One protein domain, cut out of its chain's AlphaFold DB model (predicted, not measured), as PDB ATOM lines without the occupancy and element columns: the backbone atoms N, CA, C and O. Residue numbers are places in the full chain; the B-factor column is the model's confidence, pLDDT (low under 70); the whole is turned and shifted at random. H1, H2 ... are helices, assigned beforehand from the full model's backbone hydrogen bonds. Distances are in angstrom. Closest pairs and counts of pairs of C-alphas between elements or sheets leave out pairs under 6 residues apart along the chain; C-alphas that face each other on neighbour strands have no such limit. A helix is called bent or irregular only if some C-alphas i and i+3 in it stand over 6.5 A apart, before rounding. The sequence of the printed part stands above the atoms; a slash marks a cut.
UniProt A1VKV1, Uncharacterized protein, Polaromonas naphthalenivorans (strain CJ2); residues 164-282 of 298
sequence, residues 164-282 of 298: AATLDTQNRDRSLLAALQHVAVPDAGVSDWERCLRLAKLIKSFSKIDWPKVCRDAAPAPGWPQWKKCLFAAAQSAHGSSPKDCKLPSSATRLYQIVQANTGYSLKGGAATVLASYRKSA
ATOM      1  N   ALA A 164      27.017  17.713   2.593       64.06
ATOM      2  CA  ALA A 164      28.267  17.403   3.270       64.06
ATOM      3  C   ALA A 164      28.804  16.003   2.919       64.06
ATOM      4  O   ALA A 164      29.958  15.869   2.516       64.06
ATOM      5  N   ALA A 165      27.956  14.977   3.009       66.94
ATOM      6  CA  ALA A 165      28.327  13.600   2.692       66.94
ATOM      7  C   ALA A 165      28.642  13.409   1.196       66.94
ATOM      8  O   ALA A 165      29.502  12.599   0.835       66.94
ATOM      9  N   THR A 166      27.970  14.158   0.321       69.81
ATOM     10  CA  THR A 166      28.226  14.134  -1.123       69.81
ATOM     11  C   THR A 166      29.573  14.768  -1.463       69.81
ATOM     12  O   THR A 166      30.347  14.178  -2.218       69.81
ATOM     13  N   LEU A 167      29.915  15.904  -0.854       70.50
ATOM     14  CA  LEU A 167      31.220  16.547  -1.046       70.50
ATOM     15  C   LEU A 167      32.368  15.734  -0.440       70.50
ATOM     16  O   LEU A 167      33.424  15.620  -1.056       70.50
ATOM     17  N   ASP A 168      32.158  15.110   0.718       73.88
ATOM     18  CA  ASP A 168      33.119  14.169   1.308       73.88
ATOM     19  C   ASP A 168      33.369  12.971   0.383       73.88
ATOM     20  O   ASP A 168      34.514  12.577   0.145       73.88
ATOM     21  N   THR A 169      32.300  12.439  -0.218       79.00
ATOM     22  CA  THR A 169      32.391  11.373  -1.226       79.00
ATOM     23  C   THR A 169      33.209  11.829  -2.435       79.00
ATOM     24  O   THR A 169      34.092  11.094  -2.876       79.00
ATOM     25  N   GLN A 170      32.986  13.046  -2.936       75.25
ATOM     26  CA  GLN A 170      33.756  13.601  -4.055       75.25
ATOM     27  C   GLN A 170      35.231  13.838  -3.705       75.25
ATOM     28  O   GLN A 170      36.111  13.477  -4.485       75.25
ATOM     29  N   ASN A 171      35.527  14.389  -2.525       76.44
ATOM     30  CA  ASN A 171      36.900  14.589  -2.051       76.44
ATOM     31  C   ASN A 171      37.657  13.265  -1.915       76.44
ATOM     32  O   ASN A 171      38.821  13.157  -2.326       76.44
ATOM     33  N   ARG A 172      36.983  12.244  -1.377       85.56
ATOM     34  CA  ARG A 172      37.510  10.882  -1.319       85.56
ATOM     35  C   ARG A 172      37.805  10.362  -2.721       85.56
ATOM     36  O   ARG A 172      38.920   9.912  -2.970       85.56
ATOM     37  N   ASP A 173      36.832  10.426  -3.625       84.25
ATOM     38  CA  ASP A 173      36.944   9.850  -4.965       84.25
ATOM     39  C   ASP A 173      38.041  10.549  -5.784       84.25
ATOM     40  O   ASP A 173      38.875   9.874  -6.386       84.25
ATOM     41  N   ARG A 174      38.167  11.879  -5.695       81.19
ATOM     42  CA  ARG A 174      39.281  12.630  -6.299       81.19
ATOM     43  C   ARG A 174      40.641  12.183  -5.762       81.19
ATOM     44  O   ARG A 174      41.591  12.016  -6.527       81.19
ATOM     45  N   SER A 175      40.744  11.980  -4.451       82.56
ATOM     46  CA  SER A 175      41.984  11.509  -3.825       82.56
ATOM     47  C   SER A 175      42.322  10.071  -4.246       82.56
ATOM     48  O   SER A 175      43.493   9.751  -4.437       82.56
ATOM     49  N   LEU A 176      41.314   9.220  -4.472       86.81
ATOM     50  CA  LEU A 176      41.496   7.872  -5.022       86.81
ATOM     51  C   LEU A 176      41.963   7.895  -6.484       86.81
ATOM     52  O   LEU A 176      42.852   7.126  -6.840       86.81
ATOM     53  N   LEU A 177      41.424   8.791  -7.315       83.81
ATOM     54  CA  LEU A 177      41.883   8.971  -8.699       83.81
ATOM     55  C   LEU A 177      43.336   9.456  -8.754       83.81
ATOM     56  O   LEU A 177      44.134   8.920  -9.519       83.81
ATOM     57  N   ALA A 178      43.712  10.401  -7.889       82.38
ATOM     58  CA  ALA A 178      45.104  10.822  -7.755       82.38
ATOM     59  C   ALA A 178      46.002   9.654  -7.308       82.38
ATOM     60  O   ALA A 178      47.087   9.453  -7.852       82.38
ATOM     61  N   ALA A 179      45.537   8.824  -6.366       87.25
ATOM     62  CA  ALA A 179      46.268   7.626  -5.962       87.25
ATOM     63  C   ALA A 179      46.472   6.653  -7.137       87.25
ATOM     64  O   ALA A 179      47.578   6.145  -7.301       87.25
ATOM     65  N   LEU A 180      45.453   6.435  -7.981       85.56
ATOM     66  CA  LEU A 180      45.556   5.593  -9.183       85.56
ATOM     67  C   LEU A 180      46.622   6.102 -10.158       85.56
ATOM     68  O   LEU A 180      47.415   5.303 -10.656       85.56
ATOM     69  N   GLN A 181      46.680   7.415 -10.390       83.00
ATOM     70  CA  GLN A 181      47.686   8.031 -11.262       83.00
ATOM     71  C   GLN A 181      49.112   7.795 -10.744       83.00
ATOM     72  O   GLN A 181      50.014   7.495 -11.519       83.00
ATOM     73  N   HIS A 182      49.316   7.849  -9.426       82.81
ATOM     74  CA  HIS A 182      50.631   7.632  -8.814       82.81
ATOM     75  C   HIS A 182      51.024   6.158  -8.645       82.81
ATOM     76  O   HIS A 182      52.191   5.873  -8.385       82.81
ATOM     77  N   VAL A 183      50.088   5.218  -8.800       81.88
ATOM     78  CA  VAL A 183      50.383   3.775  -8.888       81.88
ATOM     79  C   VAL A 183      50.823   3.378 -10.308       81.88
ATOM     80  O   VAL A 183      51.406   2.313 -10.491       81.88
ATOM     81  N   ALA A 184      50.573   4.227 -11.312       60.62
ATOM     82  CA  ALA A 184      50.749   3.909 -12.731       60.62
ATOM     83  C   ALA A 184      52.158   4.167 -13.305       60.62
ATOM     84  O   ALA A 184      52.382   3.906 -14.482       60.62
ATOM     85  N   VAL A 185      53.109   4.663 -12.515       57.88
ATOM     86  CA  VAL A 185      54.457   5.008 -12.998       57.88
ATOM     87  C   VAL A 185      55.373   3.803 -12.742       57.88
ATOM     88  O   VAL A 185      55.838   3.647 -11.612       57.88
ATOM     89  N   PRO A 186      55.532   2.883 -13.719       54.56
ATOM     90  CA  PRO A 186      56.357   3.190 -14.895       54.56
ATOM     91  C   PRO A 186      55.848   2.690 -16.271       54.56
ATOM     92  O   PRO A 186      56.561   2.853 -17.256       54.56
ATOM     93  N   ASP A 187      54.640   2.133 -16.399       55.47
ATOM     94  CA  ASP A 187      54.239   1.406 -17.617       55.47
ATOM     95  C   ASP A 187      53.173   2.167 -18.428       55.47
ATOM     96  O   ASP A 187      51.981   2.164 -18.098       55.47
ATOM     97  N   ALA A 188      53.584   2.786 -19.537       57.31
ATOM     98  CA  ALA A 188      52.738   3.609 -20.413       57.31
ATOM     99  C   ALA A 188      51.586   2.860 -21.136       57.31
ATOM    100  O   ALA A 188      50.884   3.458 -21.945       57.31
ATOM    101  N   GLY A 189      51.350   1.577 -20.836       66.69
ATOM    102  CA  GLY A 189      50.316   0.739 -21.462       66.69
ATOM    103  C   GLY A 189      49.329   0.075 -20.494       66.69
ATOM    104  O   GLY A 189      48.514  -0.735 -20.923       66.69
ATOM    105  N   VAL A 190      49.391   0.369 -19.191       75.94
ATOM    106  CA  VAL A 190      48.536  -0.313 -18.204       75.94
ATOM    107  C   VAL A 190      47.113   0.244 -18.240       75.94
ATOM    108  O   VAL A 190      46.903   1.440 -18.026       75.94
ATOM    109  N   SER A 191      46.139  -0.645 -18.453       84.00
ATOM    110  CA  SER A 191      44.711  -0.314 -18.442       84.00
ATOM    111  C   SER A 191      44.238   0.215 -17.080       84.00
ATOM    112  O   SER A 191      44.759  -0.165 -16.027       84.00
ATOM    113  N   ASP A 192      43.187   1.040 -17.069       83.38
ATOM    114  CA  ASP A 192      42.600   1.550 -15.820       83.38
ATOM    115  C   ASP A 192      42.098   0.431 -14.898       83.38
ATOM    116  O   ASP A 192      42.175   0.549 -13.673       83.38
ATOM    117  N   TRP A 193      41.647  -0.688 -15.470       88.06
ATOM    118  CA  TRP A 193      41.271  -1.880 -14.711       88.06
ATOM    119  C   TRP A 193      42.452  -2.462 -13.928       88.06
ATOM    120  O   TRP A 193      42.349  -2.739 -12.731       88.06
ATOM    121  N   GLU A 194      43.605  -2.599 -14.575       87.00
ATOM    122  CA  GLU A 194      44.797  -3.138 -13.931       87.00
ATOM    123  C   GLU A 194      45.366  -2.176 -12.876       87.00
ATOM    124  O   GLU A 194      45.779  -2.610 -11.794       87.00
ATOM    125  N   ARG A 195      45.276  -0.860 -13.108       85.94
ATOM    126  CA  ARG A 195      45.570   0.153 -12.078       85.94
ATOM    127  C   ARG A 195      44.660  -0.009 -10.859       85.94
ATOM    128  O   ARG A 195      45.144   0.013  -9.726       85.94
ATOM    129  N   CYS A 196      43.364  -0.247 -11.074       89.38
ATOM    130  CA  CYS A 196      42.407  -0.512  -9.999       89.38
ATOM    131  C   CYS A 196      42.745  -1.793  -9.222       89.38
ATOM    132  O   CYS A 196      42.660  -1.799  -7.994       89.38
ATOM    133  N   LEU A 197      43.178  -2.862  -9.901       91.00
ATOM    134  CA  LEU A 197      43.629  -4.100  -9.253       91.00
ATOM    135  C   LEU A 197      44.857  -3.874  -8.362       91.00
ATOM    136  O   LEU A 197      44.892  -4.355  -7.223       91.00
ATOM    137  N   ARG A 198      45.855  -3.131  -8.855       90.69
ATOM    138  CA  ARG A 198      47.065  -2.788  -8.093       90.69
ATOM    139  C   ARG A 198      46.713  -1.928  -6.875       90.69
ATOM    140  O   ARG A 198      47.084  -2.277  -5.753       90.69
ATOM    141  N   LEU A 199      45.925  -0.868  -7.065       90.50
ATOM    142  CA  LEU A 199      45.518   0.016  -5.971       90.50
ATOM    143  C   LEU A 199      44.661  -0.706  -4.923       90.50
ATOM    144  O   LEU A 199      44.862  -0.490  -3.732       90.50
ATOM    145  N   ALA A 200      43.756  -1.604  -5.322       92.81
ATOM    146  CA  ALA A 200      42.934  -2.372  -4.384       92.81
ATOM    147  C   ALA A 200      43.784  -3.170  -3.375       92.81
ATOM    148  O   ALA A 200      43.478  -3.192  -2.181       92.81
ATOM    149  N   LYS A 201      44.885  -3.789  -3.829       93.12
ATOM    150  CA  LYS A 201      45.834  -4.493  -2.945       93.12
ATOM    151  C   LYS A 201      46.510  -3.528  -1.967       93.12
ATOM    152  O   LYS A 201      46.595  -3.820  -0.774       93.12
ATOM    153  N   LEU A 202      46.929  -2.362  -2.458       92.75
ATOM    154  CA  LEU A 202      47.555  -1.321  -1.643       92.75
ATOM    155  C   LEU A 202      46.591  -0.739  -0.601       92.75
ATOM    156  O   LEU A 202      46.983  -0.576   0.549       92.75
ATOM    157  N   ILE A 203      45.320  -0.509  -0.955       93.19
ATOM    158  CA  ILE A 203      44.280  -0.043  -0.023       93.19
ATOM    159  C   ILE A 203      44.066  -1.053   1.101       93.19
ATOM    160  O   ILE A 203      43.976  -0.655   2.261       93.19
ATOM    161  N   LYS A 204      44.010  -2.356   0.790       92.75
ATOM    162  CA  LYS A 204      43.866  -3.405   1.813       92.75
ATOM    163  C   LYS A 204      45.043  -3.405   2.789       92.75
ATOM    164  O   LYS A 204      44.826  -3.466   3.997       92.75
ATOM    165  N   SER A 205      46.267  -3.299   2.269       92.81
ATOM    166  CA  SER A 205      47.480  -3.211   3.089       92.81
ATOM    167  C   SER A 205      47.470  -1.958   3.973       92.81
ATOM    168  O   SER A 205      47.568  -2.058   5.196       92.81
ATOM    169  N   PHE A 206      47.222  -0.793   3.371       93.12
ATOM    170  CA  PHE A 206      47.141   0.493   4.061       93.12
ATOM    171  C   PHE A 206      46.093   0.482   5.181       93.12
ATOM    172  O   PHE A 206      46.395   0.845   6.315       93.12
ATOM    173  N   SER A 207      44.882   0.006   4.882       91.81
ATOM    174  CA  SER A 207      43.762  -0.025   5.831       91.81
ATOM    175  C   SER A 207      44.045  -0.917   7.039       91.81
ATOM    176  O   SER A 207      43.598  -0.613   8.140       91.81
ATOM    177  N   LYS A 208      44.785  -2.017   6.842       90.62
ATOM    178  CA  LYS A 208      45.098  -2.984   7.900       90.62
ATOM    179  C   LYS A 208      46.319  -2.583   8.734       90.62
ATOM    180  O   LYS A 208      46.339  -2.841   9.931       90.62
ATOM    181  N   ILE A 209      47.346  -2.011   8.105       90.75
ATOM    182  CA  ILE A 209      48.673  -1.838   8.720       90.75
ATOM    183  C   ILE A 209      48.926  -0.390   9.138       90.75
ATOM    184  O   ILE A 209      49.384  -0.138  10.254       90.75
ATOM    185  N   ASP A 210      48.667   0.552   8.234       91.25
ATOM    186  CA  ASP A 210      49.074   1.947   8.394       91.25
ATOM    187  C   ASP A 210      47.967   2.788   9.026       91.25
ATOM    188  O   ASP A 210      48.215   3.518   9.983       91.25
ATOM    189  N   TRP A 211      46.737   2.663   8.521       91.44
ATOM    190  CA  TRP A 211      45.610   3.508   8.916       91.44
ATOM    191  C   TRP A 211      45.353   3.552  10.430       91.44
ATOM    192  O   TRP A 211      45.236   4.660  10.955       91.44
ATOM    193  N   PRO A 212      45.355   2.428  11.180       90.44
ATOM    194  CA  PRO A 212      45.131   2.470  12.626       90.44
ATOM    195  C   PRO A 212      46.158   3.325  13.380       90.44
ATOM    196  O   PRO A 212      45.848   3.854  14.444       90.44
ATOM    197  N   LYS A 213      47.369   3.469  12.825       89.44
ATOM    198  CA  LYS A 213      48.478   4.219  13.426       89.44
ATOM    199  C   LYS A 213      48.413   5.708  13.103       89.44
ATOM    200  O   LYS A 213      48.780   6.508  13.948       89.44
ATOM    201  N   VAL A 214      47.940   6.056  11.903       89.12
ATOM    202  CA  VAL A 214      48.020   7.430  11.374       89.12
ATOM    203  C   VAL A 214      46.677   8.149  11.278       89.12
ATOM    204  O   VAL A 214      46.634   9.322  10.936       89.12
ATOM    205  N   CYS A 215      45.554   7.479  11.545       86.56
ATOM    206  CA  CYS A 215      44.214   8.048  11.332       86.56
ATOM    207  C   CYS A 215      43.930   9.350  12.102       86.56
ATOM    208  O   CYS A 215      42.999  10.068  11.748       86.56
ATOM    209  N   ARG A 216      44.707   9.639  13.153       85.69
ATOM    210  CA  ARG A 216      44.605  10.863  13.964       85.69
ATOM    211  C   ARG A 216      45.597  11.949  13.559       85.69
ATOM    212  O   ARG A 216      45.510  13.058  14.080       85.69
ATOM    213  N   ASP A 217      46.527  11.643  12.663       84.31
ATOM    214  CA  ASP A 217      47.525  12.604  12.228       84.31
ATOM    215  C   ASP A 217      46.858  13.678  11.361       84.31
ATOM    216  O   ASP A 217      45.936  13.406  10.587       84.31
ATOM    217  N   ALA A 218      47.326  14.921  11.476       80.06
ATOM    218  CA  ALA A 218      46.826  16.017  10.648       80.06
ATOM    219  C   ALA A 218      47.304  15.903   9.188       80.06
ATOM    220  O   ALA A 218      46.644  16.387   8.272       80.06
ATOM    221  N   ALA A 219      48.448  15.251   8.969       82.31
ATOM    222  CA  ALA A 219      49.099  15.127   7.674       82.31
ATOM    223  C   ALA A 219      49.786  13.757   7.536       82.31
ATOM    224  O   ALA A 219      50.199  13.178   8.542       82.31
ATOM    225  N   PRO A 220      49.947  13.237   6.305       87.25
ATOM    226  CA  PRO A 220      50.696  12.007   6.081       87.25
ATOM    227  C   PRO A 220      52.189  12.218   6.363       87.25
ATOM    228  O   PRO A 220      52.713  13.323   6.212       87.25
ATOM    229  N   ALA A 221      52.906  11.140   6.688       87.69
ATOM    230  CA  ALA A 221      54.340  11.227   6.943       87.69
ATOM    231  C   ALA A 221      55.117  11.739   5.703       87.69
ATOM    232  O   ALA A 221      54.822  11.336   4.568       87.69
ATOM    233  N   PRO A 222      56.144  12.593   5.890       85.19
ATOM    234  CA  PRO A 222      56.807  13.297   4.789       85.19
ATOM    235  C   PRO A 222      57.474  12.353   3.776       85.19
ATOM    236  O   PRO A 222      57.414  12.613   2.572       85.19
ATOM    237  N   GLY A 223      58.014  11.218   4.236       89.94
ATOM    238  CA  GLY A 223      58.673  10.209   3.398       89.94
ATOM    239  C   GLY A 223      57.741   9.222   2.685       89.94
ATOM    240  O   GLY A 223      58.220   8.286   2.049       89.94
ATOM    241  N   TRP A 224      56.416   9.360   2.796       91.25
ATOM    242  CA  TRP A 224      55.500   8.424   2.141       91.25
ATOM    243  C   TRP A 224      55.472   8.577   0.617       91.25
ATOM    244  O   TRP A 224      55.506   9.707   0.114       91.25
ATOM    245  N   PRO A 225      55.320   7.462  -0.128       91.81
ATOM    246  CA  PRO A 225      55.109   7.526  -1.564       91.81
ATOM    247  C   PRO A 225      53.787   8.237  -1.870       91.81
ATOM    248  O   PRO A 225      52.830   8.188  -1.089       91.81
ATOM    249  N   GLN A 226      53.723   8.889  -3.031       88.12
ATOM    250  CA  GLN A 226      52.629   9.803  -3.350       88.12
ATOM    251  C   GLN A 226      51.257   9.115  -3.371       88.12
ATOM    252  O   GLN A 226      50.299   9.656  -2.821       88.12
ATOM    253  N   TRP A 227      51.161   7.879  -3.879       88.81
ATOM    254  CA  TRP A 227      49.914   7.105  -3.833       88.81
ATOM    255  C   TRP A 227      49.393   6.922  -2.400       88.81
ATOM    256  O   TRP A 227      48.190   6.993  -2.163       88.81
ATOM    257  N   LYS A 228      50.292   6.748  -1.422       93.06
ATOM    258  CA  LYS A 228      49.945   6.537  -0.011       93.06
ATOM    259  C   LYS A 228      49.510   7.841   0.657       93.06
ATOM    260  O   LYS A 228      48.559   7.836   1.433       93.06
ATOM    261  N   LYS A 229      50.134   8.970   0.295       90.88
ATOM    262  CA  LYS A 229      49.677  10.319   0.688       90.88
ATOM    263  C   LYS A 229      48.265  10.604   0.161       90.88
ATOM    264  O   LYS A 229      47.424  11.115   0.895       90.88
ATOM    265  N   CYS A 230      47.976  10.213  -1.080       87.19
ATOM    266  CA  CYS A 230      46.637  10.329  -1.661       87.19
ATOM    267  C   CYS A 230      45.613   9.415  -0.963       87.19
ATOM    268  O   CYS A 230      44.504   9.860  -0.675       87.19
ATOM    269  N   LEU A 231      45.981   8.174  -0.616       91.69
ATOM    270  CA  LEU A 231      45.108   7.277   0.155       91.69
ATOM    271  C   LEU A 231      44.802   7.801   1.558       91.69
ATOM    272  O   LEU A 231      43.672   7.664   2.019       91.69
ATOM    273  N   PHE A 232      45.772   8.430   2.219       90.50
ATOM    274  CA  PHE A 232      45.555   9.086   3.503       90.50
ATOM    275  C   PHE A 232      44.490  10.185   3.407       90.50
ATOM    276  O   PHE A 232      43.528  10.182   4.173       90.50
ATOM    277  N   ALA A 233      44.604  11.071   2.411       85.44
ATOM    278  CA  ALA A 233      43.609  12.116   2.168       85.44
ATOM    279  C   ALA A 233      42.223  11.535   1.818       85.44
ATOM    280  O   ALA A 233      41.195  12.052   2.265       85.44
ATOM    281  N   ALA A 234      42.190  10.432   1.062       86.75
ATOM    282  CA  ALA A 234      40.952   9.717   0.767       86.75
ATOM    283  C   ALA A 234      40.312   9.146   2.044       86.75
ATOM    284  O   ALA A 234      39.104   9.277   2.231       86.75
ATOM    285  N   ALA A 235      41.105   8.537   2.929       88.25
ATOM    286  CA  ALA A 235      40.623   7.938   4.171       88.25
ATOM    287  C   ALA A 235      40.098   8.991   5.159       88.25
ATOM    288  O   ALA A 235      39.041   8.787   5.748       88.25
ATOM    289  N   GLN A 236      40.773  10.140   5.280       85.31
ATOM    290  CA  GLN A 236      40.291  11.264   6.094       85.31
ATOM    291  C   GLN A 236      38.947  11.819   5.599       85.31
ATOM    292  O   GLN A 236      38.101  12.195   6.404       85.31
ATOM    293  N   SER A 237      38.735  11.846   4.281       78.44
ATOM    294  CA  SER A 237      37.485  12.336   3.680       78.44
ATOM    295  C   SER A 237      36.360  11.292   3.706       78.44
ATOM    296  O   SER A 237      35.211  11.604   3.411       78.44
ATOM    297  N   ALA A 238      36.661  10.027   4.008       80.56
ATOM    298  CA  ALA A 238      35.671   8.962   3.989       80.56
ATOM    299  C   ALA A 238      34.842   8.980   5.281       80.56
ATOM    300  O   ALA A 238      35.314   8.574   6.346       80.56
ATOM    301  N   HIS A 239      33.586   9.416   5.159       71.12
ATOM    302  CA  HIS A 239      32.629   9.488   6.263       71.12
ATOM    303  C   HIS A 239      32.560   8.177   7.063       71.12
ATOM    304  O   HIS A 239      32.363   7.096   6.503       71.12
ATOM    305  N   GLY A 240      32.674   8.285   8.388       73.38
ATOM    306  CA  GLY A 240      32.610   7.145   9.303       73.38
ATOM    307  C   GLY A 240      33.883   6.296   9.362       73.38
ATOM    308  O   GLY A 240      33.842   5.201   9.922       73.38
ATOM    309  N   SER A 241      35.001   6.767   8.799       76.25
ATOM    310  CA  SER A 241      36.294   6.111   9.005       76.25
ATOM    311  C   SER A 241      36.715   6.214  10.465       76.25
ATOM    312  O   SER A 241      36.693   7.283  11.070       76.25
ATOM    313  N   SER A 242      37.112   5.082  11.033       80.19
ATOM    314  CA  SER A 242      37.602   4.970  12.404       80.19
ATOM    315  C   SER A 242      38.976   4.293  12.407       80.19
ATOM    316  O   SER A 242      39.357   3.696  11.395       80.19
ATOM    317  N   PRO A 243      39.717   4.304  13.529       77.88
ATOM    318  CA  PRO A 243      40.992   3.590  13.621       77.88
ATOM    319  C   PRO A 243      40.876   2.092  13.300       77.88
ATOM    320  O   PRO A 243      41.838   1.482  12.847       77.88
ATOM    321  N   LYS A 244      39.698   1.496  13.538       75.06
ATOM    322  CA  LYS A 244      39.432   0.068  13.316       75.06
ATOM    323  C   LYS A 244      38.826  -0.230  11.946       75.06
ATOM    324  O   LYS A 244      38.829  -1.384  11.530       75.06
ATOM    325  N   ASP A 245      38.290   0.780  11.267       78.44
ATOM    326  CA  ASP A 245      37.519   0.597  10.041       78.44
ATOM    327  C   ASP A 245      37.763   1.757   9.073       78.44
ATOM    328  O   ASP A 245      37.198   2.846   9.208       78.44
ATOM    329  N   CYS A 246      38.649   1.523   8.104       81.81
ATOM    330  CA  CYS A 246      38.903   2.451   7.013       81.81
ATOM    331  C   CYS A 246      37.809   2.269   5.953       81.81
ATOM    332  O   CYS A 246      37.779   1.249   5.262       81.81
ATOM    333  N   LYS A 247      36.929   3.262   5.774       84.50
ATOM    334  CA  LYS A 247      35.791   3.183   4.836       84.50
ATOM    335  C   LYS A 247      36.186   3.413   3.370       84.50
ATOM    336  O   LYS A 247      35.410   3.953   2.576       84.50
ATOM    337  N   LEU A 248      37.397   3.006   2.992       88.25
ATOM    338  CA  LEU A 248      37.876   3.082   1.619       88.25
ATOM    339  C   LEU A 248      37.377   1.894   0.780       88.25
ATOM    340  O   LEU A 248      37.372   0.753   1.249       88.25
ATOM    341  N   PRO A 249      36.999   2.124  -0.489       88.44
ATOM    342  CA  PRO A 249      36.653   1.045  -1.403       88.44
ATOM    343  C   PRO A 249      37.893   0.194  -1.707       88.44
ATOM    344  O   PRO A 249      38.804   0.617  -2.410       88.44
ATOM    345  N   SER A 250      37.918  -1.030  -1.185       88.19
ATOM    346  CA  SER A 250      39.038  -1.972  -1.333       88.19
ATOM    347  C   SER A 250      38.851  -2.992  -2.467       88.19
ATOM    348  O   SER A 250      39.705  -3.855  -2.677       88.19
ATOM    349  N   SER A 251      37.734  -2.913  -3.198       92.50
ATOM    350  CA  SER A 251      37.428  -3.753  -4.362       92.50
ATOM    351  C   SER A 251      37.808  -3.046  -5.663       92.50
ATOM    352  O   SER A 251      37.407  -1.902  -5.883       92.50
ATOM    353  N   ALA A 252      38.516  -3.750  -6.552       89.88
ATOM    354  CA  ALA A 252      38.898  -3.238  -7.869       89.88
ATOM    355  C   ALA A 252      37.677  -2.853  -8.720       89.88
ATOM    356  O   ALA A 252      37.685  -1.798  -9.343       89.88
ATOM    357  N   THR A 253      36.589  -3.628  -8.655       90.06
ATOM    358  CA  THR A 253      35.317  -3.309  -9.325       90.06
ATOM    359  C   THR A 253      34.759  -1.971  -8.862       90.06
ATOM    360  O   THR A 253      34.326  -1.159  -9.677       90.06
ATOM    361  N   ARG A 254      34.801  -1.705  -7.552       88.75
ATOM    362  CA  ARG A 254      34.293  -0.444  -7.007       88.75
ATOM    363  C   ARG A 254      35.175   0.739  -7.398       88.75
ATOM    364  O   ARG A 254      34.645   1.800  -7.704       88.75
ATOM    365  N   LEU A 255      36.494   0.555  -7.413       87.50
ATOM    366  CA  LEU A 255      37.433   1.572  -7.893       87.50
ATOM    367  C   LEU A 255      37.218   1.868  -9.379       87.50
ATOM    368  O   LEU A 255      37.151   3.030  -9.758       87.50
ATOM    369  N   TYR A 256      37.011   0.841 -10.199       86.44
ATOM    370  CA  TYR A 256      36.742   1.014 -11.622       86.44
ATOM    371  C   TYR A 256      35.420   1.745 -11.874       86.44
ATOM    372  O   TYR A 256      35.373   2.647 -12.700       86.44
ATOM    373  N   GLN A 257      34.366   1.450 -11.108       84.88
ATOM    374  CA  GLN A 257      33.124   2.234 -11.148       84.88
ATOM    375  C   GLN A 257      33.356   3.710 -10.806       84.88
ATOM    376  O   GLN A 257      32.754   4.575 -11.430       84.88
ATOM    377  N   ILE A 258      34.218   4.003  -9.824       83.75
ATOM    378  CA  ILE A 258      34.588   5.382  -9.476       83.75
ATOM    379  C   ILE A 258      35.332   6.036 -10.643       83.75
ATOM    380  O   ILE A 258      35.022   7.175 -10.976       83.75
ATOM    381  N   VAL A 259      36.260   5.333 -11.297       82.31
ATOM    382  CA  VAL A 259      36.948   5.835 -12.499       82.31
ATOM    383  C   VAL A 259      35.941   6.152 -13.602       82.31
ATOM    384  O   VAL A 259      35.894   7.290 -14.050       82.31
ATOM    385  N   GLN A 260      35.078   5.198 -13.957       79.69
ATOM    386  CA  GLN A 260      34.084   5.343 -15.026       79.69
ATOM    387  C   GLN A 260      33.053   6.443 -14.741       79.69
ATOM    388  O   GLN A 260      32.673   7.201 -15.634       79.69
ATOM    389  N   ALA A 261      32.617   6.569 -13.485       69.81
ATOM    390  CA  ALA A 261      31.755   7.665 -13.074       69.81
ATOM    391  C   ALA A 261      32.489   9.005 -13.222       69.81
ATOM    392  O   ALA A 261      31.952   9.945 -13.782       69.81
ATOM    393  N   ASN A 262      33.747   9.111 -12.806       67.62
ATOM    394  CA  ASN A 262      34.453  10.391 -12.858       67.62
ATOM    395  C   ASN A 262      35.021  10.751 -14.244       67.62
ATOM    396  O   ASN A 262      35.328  11.919 -14.466       67.62
ATOM    397  N   THR A 263      35.109   9.814 -15.195       55.38
ATOM    398  CA  THR A 263      35.483  10.103 -16.595       55.38
ATOM    399  C   THR A 263      34.382  10.807 -17.395       55.38
ATOM    400  O   THR A 263      34.682  11.401 -18.424       55.38
ATOM    401  N   GLY A 264      33.121  10.765 -16.940       41.41
ATOM    402  CA  GLY A 264      31.959  11.267 -17.690       41.41
ATOM    403  C   GLY A 264      31.038  12.239 -16.944       41.41
ATOM    404  O   GLY A 264      29.929  12.500 -17.408       41.41
ATOM    405  N   TYR A 265      31.430  12.779 -15.787       34.44
ATOM    406  CA  TYR A 265      30.523  13.621 -14.996       34.44
ATOM    407  C   TYR A 265      30.481  15.082 -15.471       34.44
ATOM    408  O   TYR A 265      31.285  15.909 -15.054       34.44
ATOM    409  N   SER A 266      29.492  15.325 -16.344       34.97
ATOM    410  CA  SER A 266      28.586  16.481 -16.507       34.97
ATOM    411  C   SER A 266      29.107  17.889 -16.179       34.97
ATOM    412  O   SER A 266      29.691  18.128 -15.128       34.97
ATOM    413  N   LEU A 267      28.747  18.859 -17.031       35.25
ATOM    414  CA  LEU A 267      29.031  20.309 -17.005       35.25
ATOM    415  C   LEU A 267      28.939  21.050 -15.640       35.25
ATOM    416  O   LEU A 267      29.333  22.208 -15.555       35.25
ATOM    417  N   LYS A 268      28.466  20.415 -14.560       42.97
ATOM    418  CA  LYS A 268      28.425  20.929 -13.175       42.97
ATOM    419  C   LYS A 268      29.560  20.410 -12.264       42.97
ATOM    420  O   LYS A 268      29.678  20.851 -11.121       42.97
ATOM    421  N   GLY A 269      30.425  19.511 -12.751       46.72
ATOM    422  CA  GLY A 269      31.518  18.887 -11.987       46.72
ATOM    423  C   GLY A 269      32.579  19.867 -11.472       46.72
ATOM    424  O   GLY A 269      33.136  19.655 -10.394       46.72
ATOM    425  N   GLY A 270      32.808  20.983 -12.172       54.03
ATOM    426  CA  GLY A 270      33.734  22.030 -11.729       54.03
ATOM    427  C   GLY A 270      33.306  22.686 -10.414       54.03
ATOM    428  O   GLY A 270      34.132  22.871  -9.524       54.03
ATOM    429  N   ALA A 271      32.010  22.964 -10.241       50.00
ATOM    430  CA  ALA A 271      31.522  23.686  -9.071       50.00
ATOM    431  C   ALA A 271      31.565  22.844  -7.788       50.00
ATOM    432  O   ALA A 271      32.057  23.299  -6.754       50.00
ATOM    433  N   ALA A 272      31.138  21.583  -7.876       53.69
ATOM    434  CA  ALA A 272      31.196  20.650  -6.756       53.69
ATOM    435  C   ALA A 272      32.652  20.310  -6.375       53.69
ATOM    436  O   ALA A 272      33.001  20.294  -5.197       53.69
ATOM    437  N   THR A 273      33.540  20.179  -7.368       54.47
ATOM    438  CA  THR A 273      34.985  19.996  -7.153       54.47
ATOM    439  C   THR A 273      35.622  21.175  -6.413       54.47
ATOM    440  O   THR A 273      36.486  20.989  -5.548       54.47
ATOM    441  N   VAL A 274      35.209  22.397  -6.740       55.88
ATOM    442  CA  VAL A 274      35.719  23.605  -6.088       55.88
ATOM    443  C   VAL A 274      35.161  23.736  -4.671       55.88
ATOM    444  O   VAL A 274      35.935  23.983  -3.751       55.88
ATOM    445  N   LEU A 275      33.870  23.470  -4.448       58.59
ATOM    446  CA  LEU A 275      33.292  23.410  -3.097       58.59
ATOM    447  C   LEU A 275      33.964  22.355  -2.211       58.59
ATOM    448  O   LEU A 275      34.244  22.600  -1.038       58.59
ATOM    449  N   ALA A 276      34.264  21.186  -2.775       56.91
ATOM    450  CA  ALA A 276      34.964  20.123  -2.071       56.91
ATOM    451  C   ALA A 276      36.391  20.565  -1.676       56.91
ATOM    452  O   ALA A 276      36.844  20.293  -0.560       56.91
ATOM    453  N   SER A 277      37.052  21.343  -2.542       55.25
ATOM    454  CA  SER A 277      38.360  21.953  -2.269       55.25
ATOM    455  C   SER A 277      38.284  23.018  -1.164       55.25
ATOM    456  O   SER A 277      39.126  23.016  -0.267       55.25
ATOM    457  N   TYR A 278      37.244  23.861  -1.158       56.78
ATOM    458  CA  TYR A 278      37.003  24.845  -0.094       56.78
ATOM    459  C   TYR A 278      36.754  24.198   1.272       56.78
ATOM    460  O   TYR A 278      37.339  24.617   2.269       56.78
ATOM    461  N   ARG A 279      35.962  23.121   1.319       58.62
ATOM    462  CA  ARG A 279      35.715  22.337   2.543       58.62
ATOM    463  C   ARG A 279      37.008  21.765   3.135       58.62
ATOM    464  O   ARG A 279      37.185  21.777   4.351       58.62
ATOM    465  N   LYS A 280      37.932  21.297   2.289       55.41
ATOM    466  CA  LYS A 280      39.249  20.820   2.738       55.41
ATOM    467  C   LYS A 280      40.064  21.952   3.373       55.41
ATOM    468  O   LYS A 280      40.619  21.746   4.448       55.41
ATOM    469  N   SER A 281      40.082  23.132   2.752       51.28
ATOM    470  CA  SER A 281      40.791  24.310   3.273       51.28
ATOM    471  C   SER A 281      40.212  24.818   4.600       51.28
ATOM    472  O   SER A 281      40.976  25.167   5.500       51.28
ATOM    473  N   ALA A 282      38.883  24.798   4.756       47.19
ATOM    474  CA  ALA A 282      38.205  25.178   5.998       47.19
ATOM    475  C   ALA A 282      38.584  24.259   7.175       47.19
ATOM    476  O   ALA A 282      38.866  24.745   8.267       47.19
TER     477      ALA A 282
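This is residues 164 to 282 of the 298 residues of an uncharacterized protein of Polaromonas naphthalenivorans (strain CJ2) (UniProt A1VKV1). H1 and H3 lie side by side, running opposite ways, as the core of a small helical body; the long, kinked H2 crosses this pair near the last residues of H1, and H5 crosses H1 near its first residues. H4 packs on the first part of H2, and residues 263 to 268, of which 263 belongs to H4 and the rest link H4 to H5, stick out from the body. The printed part has 119 residues with five named helices, H1 to H5 in chain order, and no named strand; its class is all helix. It is compact, with a radius of gyration of the C-alphas of 13.9 A and spans of 39 by 37 by 24 A.

H1, residues 164 to 183, touches H3, residues 226 to 237, at a shallow tilt of 11 degrees, opposite ways; their closest C-alphas, of Arg 172 and Ala 234, are 4.2 A apart. With residues 179 to 183 alone H1 touches H2, residues 192 to 214; the closest C-alphas, of Leu 180 and Arg 195, are 6.2 A apart. H2 touches H4, residues 252 to 263, with its residues 192 to 200 alone, closest at the C-alphas of Cys 196 and Ala 252, 4.9 A. With residues 167 to 171 alone H1 touches H5, residues 269 to 282, about perpendicular at 83 degrees; the C-alphas of Leu 167 and Ala 276, the closest, are 5.3 A apart. H3 and H5 are apart. Every O i to N i+4 pair is within hydrogen-bond range in H1, H3, H4 and H5, and 16 of 19 are in H2.

H1 begins at C-alpha 164 (28.267, 17.403, 3.270) and is 28.7 A long. H2, 28.3 A, has a kink of 51 degrees near residue 207 and is irregular, but only just: C-alphas 209 and 212 are 6.8 A apart. H3 is 16.9 A long, H4 16.3 A and H5 20.2 A, ending at C-alpha 282 (38.205, 25.178, 5.998).

The C-alphas farthest apart, of Lys 213 and Leu 267, are 39.5 A apart. The printed part has no cut; the links H2 to H3 and H3 to H4 are long. Residues 164 to 166, 184 to 189 and 261 to 282 have pLDDT under 70.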